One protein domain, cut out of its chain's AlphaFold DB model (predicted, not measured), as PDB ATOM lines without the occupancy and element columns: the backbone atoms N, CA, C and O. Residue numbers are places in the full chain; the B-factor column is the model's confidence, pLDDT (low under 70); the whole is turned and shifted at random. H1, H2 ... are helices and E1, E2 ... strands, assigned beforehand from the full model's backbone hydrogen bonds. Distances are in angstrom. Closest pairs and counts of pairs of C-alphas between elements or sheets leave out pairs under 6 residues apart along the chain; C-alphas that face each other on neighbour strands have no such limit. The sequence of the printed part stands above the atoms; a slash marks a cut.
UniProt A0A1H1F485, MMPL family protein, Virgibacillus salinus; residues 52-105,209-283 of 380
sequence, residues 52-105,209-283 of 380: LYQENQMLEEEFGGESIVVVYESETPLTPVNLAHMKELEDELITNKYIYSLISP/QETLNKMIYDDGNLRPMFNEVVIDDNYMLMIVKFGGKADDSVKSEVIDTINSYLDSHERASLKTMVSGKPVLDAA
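Overview. This is residues 52 to 105 and 209 to 283 of the 380 residues of the protein "MMPL family protein" of Virgibacillus salinus (UniProt A0A1H1F485). A twisted sheet of four strands has two helices, H2 and H4, over one face. H1 and H3 lie at opposite ends of the long axis, and the short H5 follows E4 at the sheet's edge, packing on H4. The printed part has 129 residues with five named helices and four named strands, in the order H1 E1 H2 E2 H3 E3 H4 E4 H5; the class is mixed, helices and strands. The sheet's order is E2 E3 E1 E4, all antiparallel. The whole is compact, with a radius of gyration of the C-alphas of 15.7 A and spans of 47 by 32 by 23 A.

Along the chain. H1, residues 52 to 63, begins with C-alpha 52 at (38.182, 39.153, 79.658) and is 16.2 A long. E1 is residues 67 to 73, 19.1 A, and H2 is residues 80 to 93, 19.7 A. E2 is residues 99 to 103, 11.0 A. H3 is residues 209 to 216, 10.4 A, with C-alpha 209 at (-1.189, 12.706, 83.922). E3 is residues 235 to 242, 22.7 A; H4, residues 248 to 264, is 24.0 A; E4 is residues 271 to 276, 17.1 A. H5, residues 277 to 283, is 9.8 A and ends with C-alpha 283 at (16.371, 44.943, 92.471).

Arrangement. E2 and E3 are antiparallel at 162 degrees, with N 103 and O 239 within hydrogen-bond range at 2.9 A. E3 and E1 have N 70 and O 238 at 2.8 A; E1 and E4 have N 71 and O 273 at 2.8 A. H2 and H4 are on the same face, two layers, helices on one face of a sheet. H2 is over E3 at a height over the sheet of 10.2 A, and H4 over E1, and only just over E3 with 3 C-alphas, at 9.1 A; both run along the strands. E1, H2, E2 and E3, H4, E4 are split strand-helix-strand units, two strands running the same way with another between them, each with a right-handed crossover. H2 and H4 only just touch, with 3 pairs of C-alphas within 8 A, the closest those of Leu 89 and Tyr 261, 7.0 A. H4 touches H5, about perpendicular at 79 degrees, the closest C-alphas being those of Lys 251 and Pro 278, 6.4 A. H1 and H5 only graze the sheet; H3 is not on it, but close to H2 and not clearly touching, C-alphas 80 and 209 being 6.4 A apart. In H1, H2, H3, H4 and H5 every O i to N i+4 pair is within hydrogen-bond range.

Size, cuts and confidence. The C-alphas farthest apart, those of Leu 52 and Glu 210, are 49.0 A apart. Residues 106 to 208 are not printed, and C-alphas 105 and 209 are 14.0 A apart across the cut. The link from H3 to E3, residues 217 to 234, is long. The mean pLDDT of the printed part is 91.6, and no printed residue is under 70.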
ATOM      1  N   LEU A  52      39.211  39.899  78.929       87.19
ATOM      2  CA  LEU A  52      38.182  39.153  79.658       87.19
ATOM      3  C   LEU A  52      36.774  39.713  79.411       87.19
ATOM      4  O   LEU A  52      35.838  38.943  79.209       87.19
ATOM      5  N   TYR A  53      36.621  41.041  79.420       85.44
ATOM      6  CA  TYR A  53      35.333  41.675  79.146       85.44
ATOM      7  C   TYR A  53      34.876  41.400  77.709       85.44
ATOM      8  O   TYR A  53      33.735  40.999  77.484       85.44
ATOM      9  N   GLN A  54      35.782  41.561  76.742       87.38
ATOM     10  CA  GLN A  54      35.487  41.349  75.323       87.38
ATOM     11  C   GLN A  54      35.157  39.884  75.014       87.38
ATOM     12  O   GLN A  54      34.198  39.616  74.298       87.38
ATOM     13  N   GLU A  55      35.901  38.933  75.586       88.69
ATOM     14  CA  GLU A  55      35.627  37.497  75.447       88.69
ATOM     15  C   GLU A  55      34.263  37.125  76.040       88.69
ATOM     16  O   GLU A  55      33.503  36.390  75.409       88.69
ATOM     17  N   ASN A  56      33.912  37.668  77.209       84.69
ATOM     18  CA  ASN A  56      32.595  37.439  77.800       84.69
ATOM     19  C   ASN A  56      31.471  38.032  76.935       84.69
ATOM     20  O   ASN A  56      30.463  37.372  76.704       84.69
ATOM     21  N   GLN A  57      31.659  39.237  76.393       83.69
ATOM     22  CA  GLN A  57      30.677  39.857  75.502       83.69
ATOM     23  C   GLN A  57      30.466  39.037  74.219       83.69
ATOM     24  O   GLN A  57      29.331  38.849  73.791       83.69
ATOM     25  N   MET A  58      31.538  38.496  73.632       85.81
ATOM     26  CA  MET A  58      31.434  37.601  72.474       85.81
ATOM     27  C   MET A  58      30.670  36.313  72.809       85.81
ATOM     28  O   MET A  58      29.857  35.859  72.006       85.81
ATOM     29  N   LEU A  59      30.892  35.737  73.997       85.75
ATOM     30  CA  LEU A  59      30.128  34.574  74.461       85.75
ATOM     31  C   LEU A  59      28.636  34.896  74.609       85.75
ATOM     32  O   LEU A  59      27.801  34.085  74.212       85.75
ATOM     33  N   GLU A  60      28.297  36.068  75.145       83.81
ATOM     34  CA  GLU A  60      26.907  36.512  75.299       83.81
ATOM     35  C   GLU A  60      26.220  36.802  73.953       83.81
ATOM     36  O   GLU A  60      25.024  36.540  73.801       83.81
ATOM     37  N   GLU A  61      26.951  37.315  72.959       83.50
ATOM     38  CA  GLU A  61      26.417  37.518  71.608       83.50
ATOM     39  C   GLU A  61      26.165  36.192  70.872       83.50
ATOM     40  O   GLU A  61      25.127  36.057  70.225       83.50
ATOM     41  N   GLU A  62      27.072  35.215  70.991       85.56
ATOM     42  CA  GLU A  62      26.988  33.944  70.257       85.56
ATOM     43  C   GLU A  62      26.040  32.933  70.925       85.56
ATOM     44  O   GLU A  62      25.226  32.291  70.259       85.56
ATOM     45  N   PHE A  63      26.118  32.793  72.250       85.00
ATOM     46  CA  PHE A  63      25.391  31.760  72.997       85.00
ATOM     47  C   PHE A  63      24.169  32.296  73.749       85.00
ATOM     48  O   PHE A  63      23.493  31.526  74.438       85.00
ATOM     49  N   GLY A  64      23.871  33.591  73.638       83.00
ATOM     50  CA  GLY A  64      22.846  34.284  74.416       83.00
ATOM     51  C   GLY A  64      23.402  34.829  75.732       83.00
ATOM     52  O   GLY A  64      24.309  34.248  76.331       83.00
ATOM     53  N   GLY A  65      22.816  35.930  76.190       85.44
ATOM     54  CA  GLY A  65      23.283  36.683  77.345       85.44
ATOM     55  C   GLY A  65      22.731  36.170  78.670       85.44
ATOM     56  O   GLY A  65      22.550  34.972  78.899       85.44
ATOM     57  N   GLU A  66      22.457  37.116  79.560       89.50
ATOM     58  CA  GLU A  66      21.887  36.861  80.878       89.50
ATOM     59  C   GLU A  66      20.516  36.174  80.802       89.50
ATOM     60  O   GLU A  66      19.763  36.333  79.836       89.50
ATOM     61  N   SER A  67      20.169  35.436  81.856       93.00
ATOM     62  CA  SER A  67      18.891  34.738  81.964       93.00
ATOM     63  C   SER A  67      18.104  35.135  83.209       93.00
ATOM     64  O   SER A  67      18.661  35.436  84.270       93.00
ATOM     65  N   ILE A  68      16.783  35.105  83.058       96.12
ATOM     66  CA  ILE A  68      15.821  35.051  84.154       96.12
ATOM     67  C   ILE A  68      15.514  33.582  84.416       96.12
ATOM     68  O   ILE A  68      15.396  32.781  83.488       96.12
ATOM     69  N   VAL A  69      15.381  33.237  85.688       96.56
ATOM     70  CA  VAL A  69      14.959  31.914  86.134       96.56
ATOM     71  C   VAL A  69      13.668  32.078  86.914       96.56
ATOM     72  O   VAL A  69      13.647  32.758  87.938       96.56
ATOM     73  N   VAL A  70      12.597  31.455  86.439       97.31
ATOM     74  CA  VAL A  70      11.329  31.359  87.158       97.31
ATOM     75  C   VAL A  70      11.255  29.977  87.790       97.31
ATOM     76  O   VAL A  70      11.224  28.964  87.095       97.31
ATOM     77  N   VAL A  71      11.259  29.938  89.114       96.75
ATOM     78  CA  VAL A  71      11.126  28.727  89.919       96.75
ATOM     79  C   VAL A  71       9.655  28.511  90.238       96.75
ATOM     80  O   VAL A  71       8.984  29.427  90.710       96.75
ATOM     81  N   TYR A  72       9.180  27.293  90.034       96.75
ATOM     82  CA  TYR A  72       7.853  26.830  90.413       96.75
ATOM     83  C   TYR A  72       7.998  25.767  91.503       96.75
ATOM     84  O   TYR A  72       8.640  24.743  91.285       96.75
ATOM     85  N   GLU A  73       7.401  26.022  92.662       96.44
ATOM     86  CA  GLU A  73       7.401  25.183  93.863       96.44
ATOM     87  C   GLU A  73       5.998  24.590  94.073       96.44
ATOM     88  O   GLU A  73       5.002  25.316  94.155       96.44
ATOM     89  N   SER A  74       5.900  23.264  94.156       95.31
ATOM     90  CA  SER A  74       4.653  22.532  94.411       95.31
ATOM     91  C   SER A  74       4.961  21.140  94.960       95.31
ATOM     92  O   SER A  74       5.989  20.585  94.615       95.31
ATOM     93  N   GLU A  75       4.066  20.524  95.739       93.75
ATOM     94  CA  GLU A  75       4.223  19.109  96.147       93.75
ATOM     95  C   GLU A  75       4.194  18.143  94.948       93.75
ATOM     96  O   GLU A  75       4.717  17.033  95.009       93.75
ATOM     97  N   THR A  76       3.540  18.553  93.856       92.62
ATOM     98  CA  THR A  76       3.500  17.817  92.588       92.62
ATOM     99  C   THR A  76       3.665  18.811  91.434       92.62
ATOM    100  O   THR A  76       2.664  19.268  90.868       92.62
ATOM    101  N   PRO A  77       4.901  19.202  91.078       92.50
ATOM    102  CA  PRO A  77       5.152  20.259  90.103       92.50
ATOM    103  C   PRO A  77       4.776  19.818  88.685       92.50
ATOM    104  O   PRO A  77       4.115  20.565  87.966       92.50
ATOM    105  N   LEU A  78       5.091  18.575  88.314       94.62
ATOM    106  CA  LEU A  78       4.914  18.022  86.968       94.62
ATOM    107  C   LEU A  78       3.488  17.507  86.712       94.62
ATOM    108  O   LEU A  78       3.252  16.311  86.526       94.62
ATOM    109  N   THR A  79       2.519  18.419  86.689       95.00
ATOM    110  CA  THR A  79       1.123  18.116  86.336       95.00
ATOM    111  C   THR A  79       0.703  18.851  85.062       95.00
ATOM    112  O   THR A  79       1.175  19.967  84.836       95.00
ATOM    113  N   PRO A  80      -0.228  18.311  84.247       93.62
ATOM    114  CA  PRO A  80      -0.740  19.002  83.059       93.62
ATOM    115  C   PRO A  80      -1.245  20.415  83.351       93.62
ATOM    116  O   PRO A  80      -1.128  21.309  82.525       93.62
ATOM    117  N   VAL A  81      -1.799  20.618  84.545       93.94
ATOM    118  CA  VAL A  81      -2.366  21.894  84.974       93.94
ATOM    119  C   VAL A  81      -1.275  22.925  85.277       93.94
ATOM    120  O   VAL A  81      -1.423  24.083  84.893       93.94
ATOM    121  N   ASN A  82      -0.185  22.519  85.934       95.19
ATOM    122  CA  ASN A  82       0.949  23.407  86.193       95.19
ATOM    123  C   ASN A  82       1.744  23.684  84.910       95.19
ATOM    124  O   ASN A  82       2.160  24.814  84.687       95.19
ATOM    125  N   LEU A  83       1.906  22.681  84.040       95.62
ATOM    126  CA  LEU A  83       2.542  22.867  82.734       95.62
ATOM    127  C   LEU A  83       1.714  23.769  81.812       95.62
ATOM    128  O   LEU A  83       2.285  24.560  81.076       95.62
ATOM    129  N   ALA A  84       0.381  23.707  81.869       94.44
ATOM    130  CA  ALA A  84      -0.470  24.637  81.127       94.44
ATOM    131  C   ALA A  84      -0.309  26.086  81.615       94.44
ATOM    132  O   ALA A  84      -0.195  26.988  80.795       94.44
ATOM    133  N   HIS A  85      -0.241  26.301  82.935       95.00
ATOM    134  CA  HIS A  85       0.034  27.623  83.516       95.00
ATOM    135  C   HIS A  85       1.411  28.149  83.096       95.00
ATOM    136  O   HIS A  85       1.542  29.284  82.657       95.00
ATOM    137  N   MET A  86       2.428  27.289  83.137       95.94
ATOM    138  CA  MET A  86       3.758  27.625  82.642       95.94
ATOM    139  C   MET A  86       3.734  27.978  81.147       95.94
ATOM    140  O   MET A  86       4.328  28.975  80.757       95.94
ATOM    141  N   LYS A  87       3.012  27.207  80.322       95.38
ATOM    142  CA  LYS A  87       2.885  27.438  78.879       95.38
ATOM    143  C   LYS A  87       2.267  28.790  78.542       95.38
ATOM    144  O   LYS A  87       2.729  29.445  77.620       95.38
ATOM    145  N   GLU A  88       1.235  29.207  79.266       94.81
ATOM    146  CA  GLU A  88       0.613  30.517  79.050       94.81
ATOM    147  C   GLU A  88       1.626  31.660  79.230       94.81
ATOM    148  O   GLU A  88       1.663  32.574  78.405       94.81
ATOM    149  N   LEU A  89       2.505  31.565  80.237       95.62
ATOM    150  CA  LEU A  89       3.615  32.506  80.395       95.62
ATOM    151  C   LEU A  89       4.623  32.401  79.238       95.62
ATOM    152  O   LEU A  89       5.094  33.424  78.747       95.62
ATOM    153  N   GLU A  90       4.963  31.192  78.779       94.75
ATOM    154  CA  GLU A  90       5.853  31.026  77.616       94.75
ATOM    155  C   GLU A  90       5.291  31.680  76.358       94.75
ATOM    156  O   GLU A  90       6.017  32.387  75.662       94.75
ATOM    157  N   ASP A  91       4.003  31.469  76.089       93.38
ATOM    158  CA  ASP A  91       3.310  32.003  74.922       93.38
ATOM    159  C   ASP A  91       3.244  33.546  74.975       93.38
ATOM    160  O   ASP A  91       3.325  34.202  73.933       93.38
ATOM    161  N   GLU A  92       3.160  34.148  76.167       92.25
ATOM    162  CA  GLU A  92       3.263  35.603  76.347       92.25
ATOM    163  C   GLU A  92       4.689  36.103  76.063       92.25
ATOM    164  O   GLU A  92       4.891  37.071  75.320       92.25
ATOM    165  N   LEU A  93       5.695  35.404  76.590       93.19
ATOM    166  CA  LEU A  93       7.100  35.789  76.483       93.19
ATOM    167  C   LEU A  93       7.672  35.616  75.074       93.19
ATOM    168  O   LEU A  93       8.398  36.492  74.606       93.19
ATOM    169  N   ILE A  94       7.334  34.536  74.367       86.94
ATOM    170  CA  ILE A  94       7.918  34.203  73.058       86.94
ATOM    171  C   ILE A  94       7.630  35.263  71.981       86.94
ATOM    172  O   ILE A  94       8.311  35.328  70.959       86.94
ATOM    173  N   THR A  95       6.648  36.139  72.219       85.56
ATOM    174  CA  THR A  95       6.357  37.291  71.355       85.56
ATOM    175  C   THR A  95       7.438  38.377  71.408       85.56
ATOM    176  O   THR A  95       7.538  39.203  70.494       85.56
ATOM    177  N   ASN A  96       8.278  38.385  72.446       86.56
ATOM    178  CA  ASN A  96       9.318  39.381  72.635       86.56
ATOM    179  C   ASN A  96      10.583  39.042  71.828       86.56
ATOM    180  O   ASN A  96      11.316  38.104  72.130       86.56
ATOM    181  N   LYS A  97      10.903  39.889  70.841       88.12
ATOM    182  CA  LYS A  97      12.060  39.731  69.936       88.12
ATOM    183  C   LYS A  97      13.440  39.720  70.616       88.12
ATOM    184  O   LYS A  97      14.430  39.438  69.946       88.12
ATOM    185  N   TYR A  98      13.533  40.121  71.884       88.81
ATOM    186  CA  TYR A  98      14.786  40.163  72.639       88.81
ATOM    187  C   TYR A  98      15.033  38.899  73.464       88.81
ATOM    188  O   TYR A  98      16.117  38.755  74.032       88.81
ATOM    189  N   ILE A  99      14.066  37.982  73.520       90.81
ATOM    190  CA  ILE A  99      14.261  36.653  74.095       90.81
ATOM    191  C   ILE A  99      14.947  35.786  73.039       90.81
ATOM    192  O   ILE A  99      14.449  35.615  71.931       90.81
ATOM    193  N   TYR A 100      16.132  35.286  73.377       89.75
ATOM    194  CA  TYR A 100      16.937  34.428  72.509       89.75
ATOM    195  C   TYR A 100      16.476  32.976  72.584       89.75
ATOM    196  O   TYR A 100      16.334  32.309  71.562       89.75
ATOM    197  N   SER A 101      16.238  32.488  73.800       91.88
ATOM    198  CA  SER A 101      15.713  31.149  74.027       91.88
ATOM    199  C   SER A 101      14.898  31.094  75.311       91.88
ATOM    200  O   SER A 101      15.120  31.857  76.252       91.88
ATOM    201  N   LEU A 102      13.956  30.162  75.337       93.81
ATOM    202  CA  LEU A 102      13.170  29.815  76.505       93.81
ATOM    203  C   LEU A 102      13.238  28.296  76.661       93.81
ATOM    204  O   LEU A 102      13.051  27.572  75.685       93.81
ATOM    205  N   ILE A 103      13.586  27.824  77.858       94.75
ATOM    206  CA  ILE A 103      13.738  26.398  78.159       94.75
ATOM    207  C   ILE A 103      13.002  26.089  79.460       94.75
ATOM    208  O   ILE A 103      13.305  26.664  80.505       94.75
ATOM    209  N   SER A 104      12.058  25.157  79.406       96.81
ATOM    210  CA  SER A 104      11.327  24.656  80.570       96.81
ATOM    211  C   SER A 104      10.879  23.198  80.350       96.81
ATOM    212  O   SER A 104      11.059  22.653  79.252       96.81
ATOM    213  N   PRO A 105      10.240  22.544  81.341       96.12
ATOM    214  CA  PRO A 105       9.586  21.260  81.124       96.12
ATOM    215  C   PRO A 105       8.523  21.307  80.017       96.12
ATOM    216  O   PRO A 105       8.373  20.315  79.310       96.12
ATOM    217  N   GLN A 209      -2.375  12.917  83.084       92.44
ATOM    218  CA  GLN A 209      -1.189  12.706  83.922       92.44
ATOM    219  C   GLN A 209      -0.414  11.441  83.528       92.44
ATOM    220  O   GLN A 209       0.809  11.441  83.534       92.44
ATOM    221  N   GLU A 210      -1.109  10.359  83.163       90.19
ATOM    222  CA  GLU A 210      -0.454   9.101  82.785       90.19
ATOM    223  C   GLU A 210       0.414   9.256  81.528       90.19
ATOM    224  O   GLU A 210       1.541   8.761  81.489       90.19
ATOM    225  N   THR A 211      -0.086   9.975  80.519       88.50
ATOM    226  CA  THR A 211       0.668  10.281  79.299       88.50
ATOM    227  C   THR A 211       1.871  11.160  79.616       88.50
ATOM    228  O   THR A 211       2.984  10.842  79.199       88.50
ATOM    229  N   LEU A 212       1.670  12.210  80.420       91.56
ATOM    230  CA  LEU A 212       2.752  13.091  80.853       91.56
ATOM    231  C   LEU A 212       3.856  12.316  81.587       91.56
ATOM    232  O   LEU A 212       5.034  12.472  81.278       91.56
ATOM    233  N   ASN A 213       3.485  11.414  82.498       92.50
ATOM    234  CA  ASN A 213       4.443  10.594  83.232       92.50
ATOM    235  C   ASN A 213       5.267   9.698  82.295       92.50
ATOM    236  O   ASN A 213       6.474   9.591  82.473       92.50
ATOM    237  N   LYS A 214       4.653   9.094  81.269       89.69
ATOM    238  CA  LYS A 214       5.375   8.285  80.264       89.69
ATOM    239  C   LYS A 214       6.323   9.123  79.392       89.69
ATOM    240  O   LYS A 214       7.324   8.607  78.889       89.69
ATOM    241  N   MET A 215       6.004  10.403  79.196       89.69
ATOM    242  CA  MET A 215       6.847  11.344  78.455       89.69
ATOM    243  C   MET A 215       8.032  11.842  79.273       89.69
ATOM    244  O   MET A 215       9.116  11.977  78.720       89.69
ATOM    245  N   ILE A 216       7.841  12.100  80.566       93.38
ATOM    246  CA  ILE A 216       8.873  12.685  81.429       93.38
ATOM    247  C   ILE A 216       9.772  11.618  82.060       93.38
ATOM    248  O   ILE A 216      10.982  11.817  82.178       93.38
ATOM    249  N   TYR A 217       9.203  10.473  82.432       93.06
ATOM    250  CA  TYR A 217       9.919   9.390  83.096       93.06
ATOM    251  C   TYR A 217      10.175   8.224  82.135       93.06
ATOM    252  O   TYR A 217       9.401   7.964  81.211       93.06
ATOM    253  N   ASP A 218      11.279   7.519  82.360       91.88
ATOM    254  CA  ASP A 218      11.644   6.267  81.701       91.88
ATOM    255  C   ASP A 218      11.968   5.230  82.784       91.88
ATOM    256  O   ASP A 218      12.825   5.460  83.639       91.88
ATOM    257  N   ASP A 219      11.201   4.137  82.827       87.88
ATOM    258  CA  ASP A 219      11.256   3.112  83.885       87.88
ATOM    259  C   ASP A 219      11.253   3.673  85.326       87.88
ATOM    260  O   ASP A 219      11.918   3.164  86.229       87.88
ATOM    261  N   GLY A 220      10.489   4.747  85.549       86.31
ATOM    262  CA  GLY A 220      10.350   5.408  86.851       86.31
ATOM    263  C   GLY A 220      11.451   6.417  87.191       86.31
ATOM    264  O   GLY A 220      11.348   7.081  88.217       86.31
ATOM    265  N   ASN A 221      12.463   6.583  86.336       92.31
ATOM    266  CA  ASN A 221      13.501   7.601  86.496       92.31
ATOM    267  C   ASN A 221      13.217   8.809  85.606       92.31
ATOM    268  O   ASN A 221      12.735   8.658  84.484       92.31
ATOM    269  N   LEU A 222      13.530  10.012  86.089       93.75
ATOM    270  CA  LEU A 222      13.427  11.229  85.285       93.75
ATOM    271  C   LEU A 222      14.345  11.112  84.059       93.75
ATOM    272  O   LEU A 222      15.520  10.754  84.185       93.75
ATOM    273  N   ARG A 223      13.826  11.400  82.860       94.69
ATOM    274  CA  ARG A 223      14.653  11.386  81.648       94.69
ATOM    275  C   ARG A 223      15.739  12.466  81.746       94.69
ATOM    276  O   ARG A 223      15.411  13.604  82.079       94.69
ATOM    277  N   PRO A 224      16.994  12.181  81.342       94.31
ATOM    278  CA  PRO A 224      18.112  13.110  81.519       94.31
ATOM    279  C   PRO A 224      17.912  14.508  80.926       94.31
ATOM    280  O   PRO A 224      18.457  15.472  81.450       94.31
ATOM    281  N   MET A 225      17.119  14.633  79.856       93.06
ATOM    282  CA  MET A 225      16.826  15.925  79.224       93.06
ATOM    283  C   MET A 225      16.089  16.906  80.147       93.06
ATOM    284  O   MET A 225      16.202  18.106  79.945       93.06
ATOM    285  N   PHE A 226      15.367  16.419  81.162       95.44
ATOM    286  CA  PHE A 226      14.651  17.268  82.115       95.44
ATOM    287  C   PHE A 226      15.513  17.710  83.303       95.44
ATOM    288  O   PHE A 226      15.078  18.576  84.051       95.44
ATOM    289  N   ASN A 227      16.729  17.178  83.479       93.38
ATOM    290  CA  ASN A 227      17.568  17.459  84.654       93.38
ATOM    291  C   ASN A 227      17.963  18.939  84.798       93.38
ATOM    292  O   ASN A 227      18.298  19.377  85.894       93.38
ATOM    293  N   GLU A 228      17.965  19.707  83.706       91.50
ATOM    294  CA  GLU A 228      18.277  21.143  83.749       91.50
ATOM    295  C   GLU A 228      17.089  21.996  84.211       91.50
ATOM    296  O   GLU A 228      17.277  23.118  84.677       91.50
ATOM    297  N   VAL A 229      15.866  21.470  84.094       95.69
ATOM    298  CA  VAL A 229      14.619  22.210  84.336       95.69
ATOM    299  C   VAL A 229      13.746  21.606  85.434       95.69
ATOM    300  O   VAL A 229      12.777  22.225  85.858       95.69
ATOM    301  N   VAL A 230      14.072  20.414  85.920       95.81
ATOM    302  CA  VAL A 230      13.449  19.767  87.076       95.81
ATOM    303  C   VAL A 230      14.558  19.519  88.084       95.81
ATOM    304  O   VAL A 230      15.446  18.703  87.846       95.81
ATOM    305  N   ILE A 231      14.532  20.272  89.182       92.19
ATOM    306  CA  ILE A 231      15.595  20.239  90.191       92.19
ATOM    307  C   ILE A 231      15.404  19.046  91.122       92.19
ATOM    308  O   ILE A 231      16.356  18.323  91.413       92.19
ATOM    309  N   ASP A 232      14.171  18.850  91.581       91.50
ATOM    310  CA  ASP A 232      13.764  17.738  92.429       91.50
ATOM    311  C   ASP A 232      12.252  17.478  92.283       91.50
ATOM    312  O   ASP A 232      11.601  17.985  91.366       91.50
ATOM    313  N   ASP A 233      11.694  16.678  93.192       91.44
ATOM    314  CA  ASP A 233      10.277  16.315  93.191       91.44
ATOM    315  C   ASP A 233       9.328  17.496  93.451       91.44
ATOM    316  O   ASP A 233       8.136  17.353  93.200       91.44
ATOM    317  N   ASN A 234       9.824  18.646  93.924       94.94
ATOM    318  CA  ASN A 234       9.020  19.812  94.294       94.94
ATOM    319  C   ASN A 234       9.287  21.064  93.443       94.94
ATOM    320  O   ASN A 234       8.434  21.953  93.385       94.94
ATOM    321  N   TYR A 235      10.453  21.158  92.802       96.00
ATOM    322  CA  TYR A 235      10.883  22.355  92.082       96.00
ATOM    323  C   TYR A 235      11.120  22.101  90.593       96.00
ATOM    324  O   TYR A 235      11.918  21.249  90.194       96.00
ATOM    325  N   MET A 236      10.501  22.939  89.764       96.31
ATOM    326  CA  MET A 236      10.782  23.033  88.331       96.31
ATOM    327  C   MET A 236      11.110  24.471  87.924       96.31
ATOM    328  O   MET A 236      10.717  25.425  88.595       96.31
ATOM    329  N   LEU A 237      11.850  24.627  86.832       96.81
ATOM    330  CA  LEU A 237      12.395  25.891  86.361       96.81
ATOM    331  C   LEU A 237      11.924  26.202  84.946       96.81
ATOM    332  O   LEU A 237      11.933  25.342  84.071       96.81
ATOM    333  N   MET A 238      11.623  27.469  84.707       97.19
ATOM    334  CA  MET A 238      11.642  28.063  83.377       97.19
ATOM    335  C   MET A 238      12.846  28.999  83.296       97.19
ATOM    336  O   MET A 238      13.015  29.883  84.137       97.19
ATOM    337  N   ILE A 239      13.681  28.809  82.282       96.31
ATOM    338  CA  ILE A 239      14.850  29.636  82.006       96.31
ATOM    339  C   ILE A 239      14.545  30.478  80.772       96.31
ATOM    340  O   ILE A 239      14.327  29.947  79.686       96.31
ATOM    341  N   VAL A 240      14.555  31.796  80.941       95.56
ATOM    342  CA  VAL A 240      14.316  32.774  79.877       95.56
ATOM    343  C   VAL A 240      15.629  33.485  79.601       95.56
ATOM    344  O   VAL A 240      16.124  34.233  80.445       95.56
ATOM    345  N   LYS A 241      16.231  33.234  78.439       92.88
ATOM    346  CA  LYS A 241      17.532  33.784  78.062       92.88
ATOM    347  C   LYS A 241      17.363  34.970  77.124       92.88
ATOM    348  O   LYS A 241      16.700  34.864  76.092       92.88
ATOM    349  N   PHE A 242      17.995  36.093  77.449       92.06
ATOM    350  CA  PHE A 242      18.002  37.268  76.583       92.06
ATOM    351  C   PHE A 242      19.031  37.134  75.458       92.06
ATOM    352  O   PHE A 242      20.073  36.494  75.608       92.06
ATOM    353  N   GLY A 243      18.774  37.794  74.331       86.12
ATOM    354  CA  GLY A 243      19.806  38.039  73.326       86.12
ATOM    355  C   GLY A 243      20.870  38.999  73.860       86.12
ATOM    356  O   GLY A 243      20.558  39.897  74.641       86.12
ATOM    357  N   GLY A 244      22.119  38.861  73.398       76.50
ATOM    358  CA  GLY A 244      23.266  39.646  73.889       76.50
ATOM    359  C   GLY A 244      23.157  41.176  73.748       76.50
ATOM    360  O   GLY A 244      23.994  41.900  74.271       76.50
ATOM    361  N   LYS A 245      22.122  41.696  73.069       71.94
ATOM    362  CA  LYS A 245      21.870  43.140  72.873       71.94
ATOM    363  C   LYS A 245      20.631  43.666  73.601       71.94
ATOM    364  O   LYS A 245      20.187  44.773  73.304       71.94
ATOM    365  N   ALA A 246      20.033  42.882  74.497       83.50
ATOM    366  CA  ALA A 246      18.929  43.365  75.317       83.50
ATOM    367  C   ALA A 246      19.446  44.423  76.304       83.50
ATOM    368  O   ALA A 246      20.307  44.132  77.138       83.50
ATOM    369  N   ASP A 247      18.934  45.647  76.199       84.12
ATOM    370  CA  ASP A 247      19.247  46.699  77.160       84.12
ATOM    371  C   ASP A 247      18.507  46.487  78.493       84.12
ATOM    372  O   ASP A 247      17.592  45.667  78.618       84.12
ATOM    373  N   ASP A 248      18.907  47.239  79.518       83.62
ATOM    374  CA  ASP A 248      18.312  47.142  80.852       83.62
ATOM    375  C   ASP A 248      16.822  47.508  80.896       83.62
ATOM    376  O   ASP A 248      16.103  47.017  81.771       83.62
ATOM    377  N   SER A 249      16.343  48.354  79.979       84.75
ATOM    378  CA  SER A 249      14.929  48.733  79.925       84.75
ATOM    379  C   SER A 249      14.069  47.587  79.406       84.75
ATOM    380  O   SER A 249      13.072  47.253  80.039       84.75
ATOM    381  N   VAL A 250      14.521  46.905  78.353       89.44
ATOM    382  CA  VAL A 250      13.890  45.694  77.817       89.44
ATOM    383  C   VAL A 250      13.904  44.578  78.855       89.44
ATOM    384  O   VAL A 250      12.894  43.909  79.062       89.44
ATOM    385  N   LYS A 251      15.037  44.374  79.542       90.62
ATOM    386  CA  LYS A 251      15.125  43.377  80.620       90.62
ATOM    387  C   LYS A 251      14.114  43.671  81.729       90.62
ATOM    388  O   LYS A 251      13.449  42.751  82.191       90.62
ATOM    389  N   SER A 252      13.986  44.938  82.129       90.31
ATOM    390  CA  SER A 252      13.028  45.363  83.158       90.31
ATOM    391  C   SER A 252      11.581  45.164  82.707       90.31
ATOM    392  O   SER A 252      10.787  44.644  83.480       90.31
ATOM    393  N   GLU A 253      11.258  45.478  81.449       91.75
ATOM    394  CA  GLU A 253       9.930  45.235  80.870       91.75
ATOM    395  C   GLU A 253       9.558  43.748  80.925       91.75
ATOM    396  O   GLU A 253       8.478  43.402  81.387       91.75
ATOM    397  N   VAL A 254      10.473  42.853  80.537       94.19
ATOM    398  CA  VAL A 254      10.228  41.403  80.610       94.19
ATOM    399  C   VAL A 254      10.061  40.925  82.055       94.19
ATOM    400  O   VAL A 254       9.189  40.101  82.321       94.19
ATOM    401  N   ILE A 255      10.854  41.442  83.000       94.75
ATOM    402  CA  ILE A 255      10.691  41.132  84.431       94.75
ATOM    403  C   ILE A 255       9.305  41.570  84.921       94.75
ATOM    404  O   ILE A 255       8.642  40.809  85.625       94.75
ATOM    405  N   ASP A 256       8.856  42.765  84.537       94.50
ATOM    406  CA  ASP A 256       7.545  43.296  84.910       94.50
ATOM    407  C   ASP A 256       6.407  42.468  84.301       94.50
ATOM    408  O   ASP A 256       5.434  42.182  85.000       94.50
ATOM    409  N   THR A 257       6.539  42.018  83.047       94.81
ATOM    410  CA  THR A 257       5.590  41.091  82.407       94.81
ATOM    411  C   THR A 257       5.501  39.774  83.174       94.81
ATOM    412  O   THR A 257       4.404  39.355  83.536       94.81
ATOM    413  N   ILE A 258       6.644  39.151  83.492       96.31
ATOM    414  CA  ILE A 258       6.687  37.889  84.248       96.31
ATOM    415  C   ILE A 258       6.015  38.059  85.612       96.31
ATOM    416  O   ILE A 258       5.129  37.281  85.957       96.31
ATOM    417  N   ASN A 259       6.402  39.079  86.383       95.56
ATOM    418  CA  ASN A 259       5.820  39.318  87.705       95.56
ATOM    419  C   ASN A 259       4.314  39.603  87.611       95.56
ATOM    420  O   ASN A 259       3.540  39.028  88.366       95.56
ATOM    421  N   SER A 260       3.881  40.417  86.642       95.50
ATOM    422  CA  SER A 260       2.461  40.740  86.448       95.50
ATOM    423  C   SER A 260       1.626  39.506  86.103       95.50
ATOM    424  O   SER A 260       0.520  39.345  86.628       95.50
ATOM    425  N   TYR A 261       2.139  38.617  85.246       95.50
ATOM    426  CA  TYR A 261       1.472  37.357  84.921       95.50
ATOM    427  C   TYR A 261       1.366  36.456  86.159       95.50
ATOM    428  O   TYR A 261       0.274  35.991  86.492       95.50
ATOM    429  N   LEU A 262       2.477  36.253  86.874       95.31
ATOM    430  CA  LEU A 262       2.532  35.378  88.047       95.31
ATOM    431  C   LEU A 262       1.648  35.879  89.198       95.31
ATOM    432  O   LEU A 262       0.924  35.081  89.791       95.31
ATOM    433  N   ASP A 263       1.640  37.188  89.459       94.19
ATOM    434  CA  ASP A 263       0.814  37.806  90.502       94.19
ATOM    435  C   ASP A 263      -0.685  37.749  90.155       94.19
ATOM    436  O   ASP A 263      -1.531  37.556  91.027       94.19
ATOM    437  N   SER A 264      -1.043  37.907  88.874       93.94
ATOM    438  CA  SER A 264      -2.446  37.859  88.429       93.94
ATOM    439  C   SER A 264      -3.013  36.440  88.320       93.94
ATOM    440  O   SER A 264      -4.230  36.264  88.409       93.94
ATOM    441  N   HIS A 265      -2.148  35.434  88.177       92.69
ATOM    442  CA  HIS A 265      -2.511  34.021  88.048       92.69
ATOM    443  C   HIS A 265      -1.983  33.182  89.222       92.69
ATOM    444  O   HIS A 265      -1.640  32.013  89.041       92.69
ATOM    445  N   GLU A 266      -1.924  33.759  90.428       88.88
ATOM    446  CA  GLU A 266      -1.458  33.064  91.630       88.88
ATOM    447  C   GLU A 266      -2.350  31.853  91.964       88.88
ATOM    448  O   GLU A 266      -3.585  31.897  91.886       88.88
ATOM    449  N   ARG A 267      -1.729  30.738  92.367       89.00
ATOM    450  CA  ARG A 267      -2.427  29.492  92.703       89.00
ATOM    451  C   ARG A 267      -1.968  28.967  94.055       89.00
ATOM    452  O   ARG A 267      -0.782  28.789  94.291       89.00
ATOM    453  N   ALA A 268      -2.917  28.578  94.906       84.69
ATOM    454  CA  ALA A 268      -2.616  28.093  96.258       84.69
ATOM    455  C   ALA A 268      -1.680  26.864  96.308       84.69
ATOM    456  O   ALA A 268      -0.990  26.663  97.300       84.69
ATOM    457  N   SER A 269      -1.668  26.034  95.259       88.19
ATOM    458  CA  SER A 269      -0.861  24.809  95.172       88.19
ATOM    459  C   SER A 269       0.441  24.962  94.375       88.19
ATOM    460  O   SER A 269       1.135  23.967  94.167       88.19
ATOM    461  N   LEU A 270       0.732  26.160  93.857       92.38
ATOM    462  CA  LEU A 270       1.868  26.425  92.978       92.38
ATOM    463  C   LEU A 270       2.435  27.800  93.316       92.38
ATOM    464  O   LEU A 270       1.891  28.828  92.920       92.38
ATOM    465  N   LYS A 271       3.529  27.804  94.068       95.38
ATOM    466  CA  LYS A 271       4.225  29.023  94.453       95.38
ATOM    467  C   LYS A 271       5.318  29.316  93.439       95.38
ATOM    468  O   LYS A 271       6.029  28.408  93.018       95.38
ATOM    469  N   THR A 272       5.474  30.577  93.061       95.56
ATOM    470  CA  THR A 272       6.460  30.980  92.054       95.56
ATOM    471  C   THR A 272       7.474  31.962  92.618       95.56
ATOM    472  O   THR A 272       7.161  32.771  93.490       95.56
ATOM    473  N   MET A 273       8.706  31.895  92.123       94.69
ATOM    474  CA  MET A 273       9.769  32.844  92.450       94.69
ATOM    475  C   MET A 273      10.525  33.222  91.185       94.69
ATOM    476  O   MET A 273      10.870  32.355  90.390       94.69
ATOM    477  N   VAL A 274      10.831  34.504  91.018       96.56
ATOM    478  CA  VAL A 274      11.579  35.012  89.864       96.56
ATOM    479  C   VAL A 274      12.978  35.411  90.322       96.56
ATOM    480  O   VAL A 274      13.148  36.097  91.329       96.56
ATOM    481  N   SER A 275      13.998  34.944  89.611       94.88
ATOM    482  CA  SER A 275      15.409  35.148  89.938       94.88
ATOM    483  C   SER A 275      16.261  35.269  88.672       94.88
ATOM    484  O   SER A 275      15.747  35.346  87.558       94.88
ATOM    485  N   GLY A 276      17.580  35.305  88.834       94.06
ATOM    486  CA  GLY A 276      18.544  35.518  87.757       94.06
ATOM    487  C   GLY A 276      19.197  36.896  87.820       94.06
ATOM    488  O   GLY A 276      18.786  37.779  88.576       94.06
ATOM    489  N   LYS A 277      20.254  37.074  87.022       89.94
ATOM    490  CA  LYS A 277      21.067  38.299  87.036       89.94
ATOM    491  C   LYS A 277      20.261  39.565  86.695       89.94
ATOM    492  O   LYS A 277      20.353  40.511  87.472       89.94
ATOM    493  N   PRO A 278      19.403  39.587  85.654       91.50
ATOM    494  CA  PRO A 278      18.607  40.772  85.326       91.50
ATOM    495  C   PRO A 278      17.672  41.201  86.465       91.50
ATOM    496  O   PRO A 278      17.507  42.392  86.722       91.50
ATOM    497  N   VAL A 279      17.092  40.226  87.177       94.19
ATOM    498  CA  VAL A 279      16.192  40.449  88.321       94.19
ATOM    499  C   VAL A 279      16.961  41.023  89.502       94.19
ATOM    500  O   VAL A 279      16.525  42.002  90.109       94.19
ATOM    501  N   LEU A 280      18.129  40.451  89.804       92.00
ATOM    502  CA  LEU A 280      19.011  40.955  90.852       92.00
ATOM    503  C   LEU A 280      19.473  42.384  90.547       92.00
ATOM    504  O   LEU A 280      19.374  43.253  91.411       92.00
ATOM    505  N   ASP A 281      19.916  42.651  89.320       89.88
ATOM    506  CA  ASP A 281      20.367  43.976  88.893       89.88
ATOM    507  C   ASP A 281      19.227  45.003  88.972       89.88
ATOM    508  O   ASP A 281      19.414  46.103  89.496       89.88
ATOM    509  N   ALA A 282      18.015  44.646  88.533       90.06
ATOM    510  CA  ALA A 282      16.829  45.490  88.680       90.06
ATOM    511  C   ALA A 282      16.502  45.784  90.158       90.06
ATOM    512  O   ALA A 282      16.246  46.938  90.519       90.06
ATOM    513  N   ALA A 283      16.581  44.778  91.035       91.00
ATOM    514  CA  ALA A 283      16.371  44.943  92.471       91.00
ATOM    515  C   ALA A 283      17.443  45.838  93.122       91.00
ATOM    516  O   ALA A 283      17.110  46.696  93.950       91.00
TER     517      ALA A 283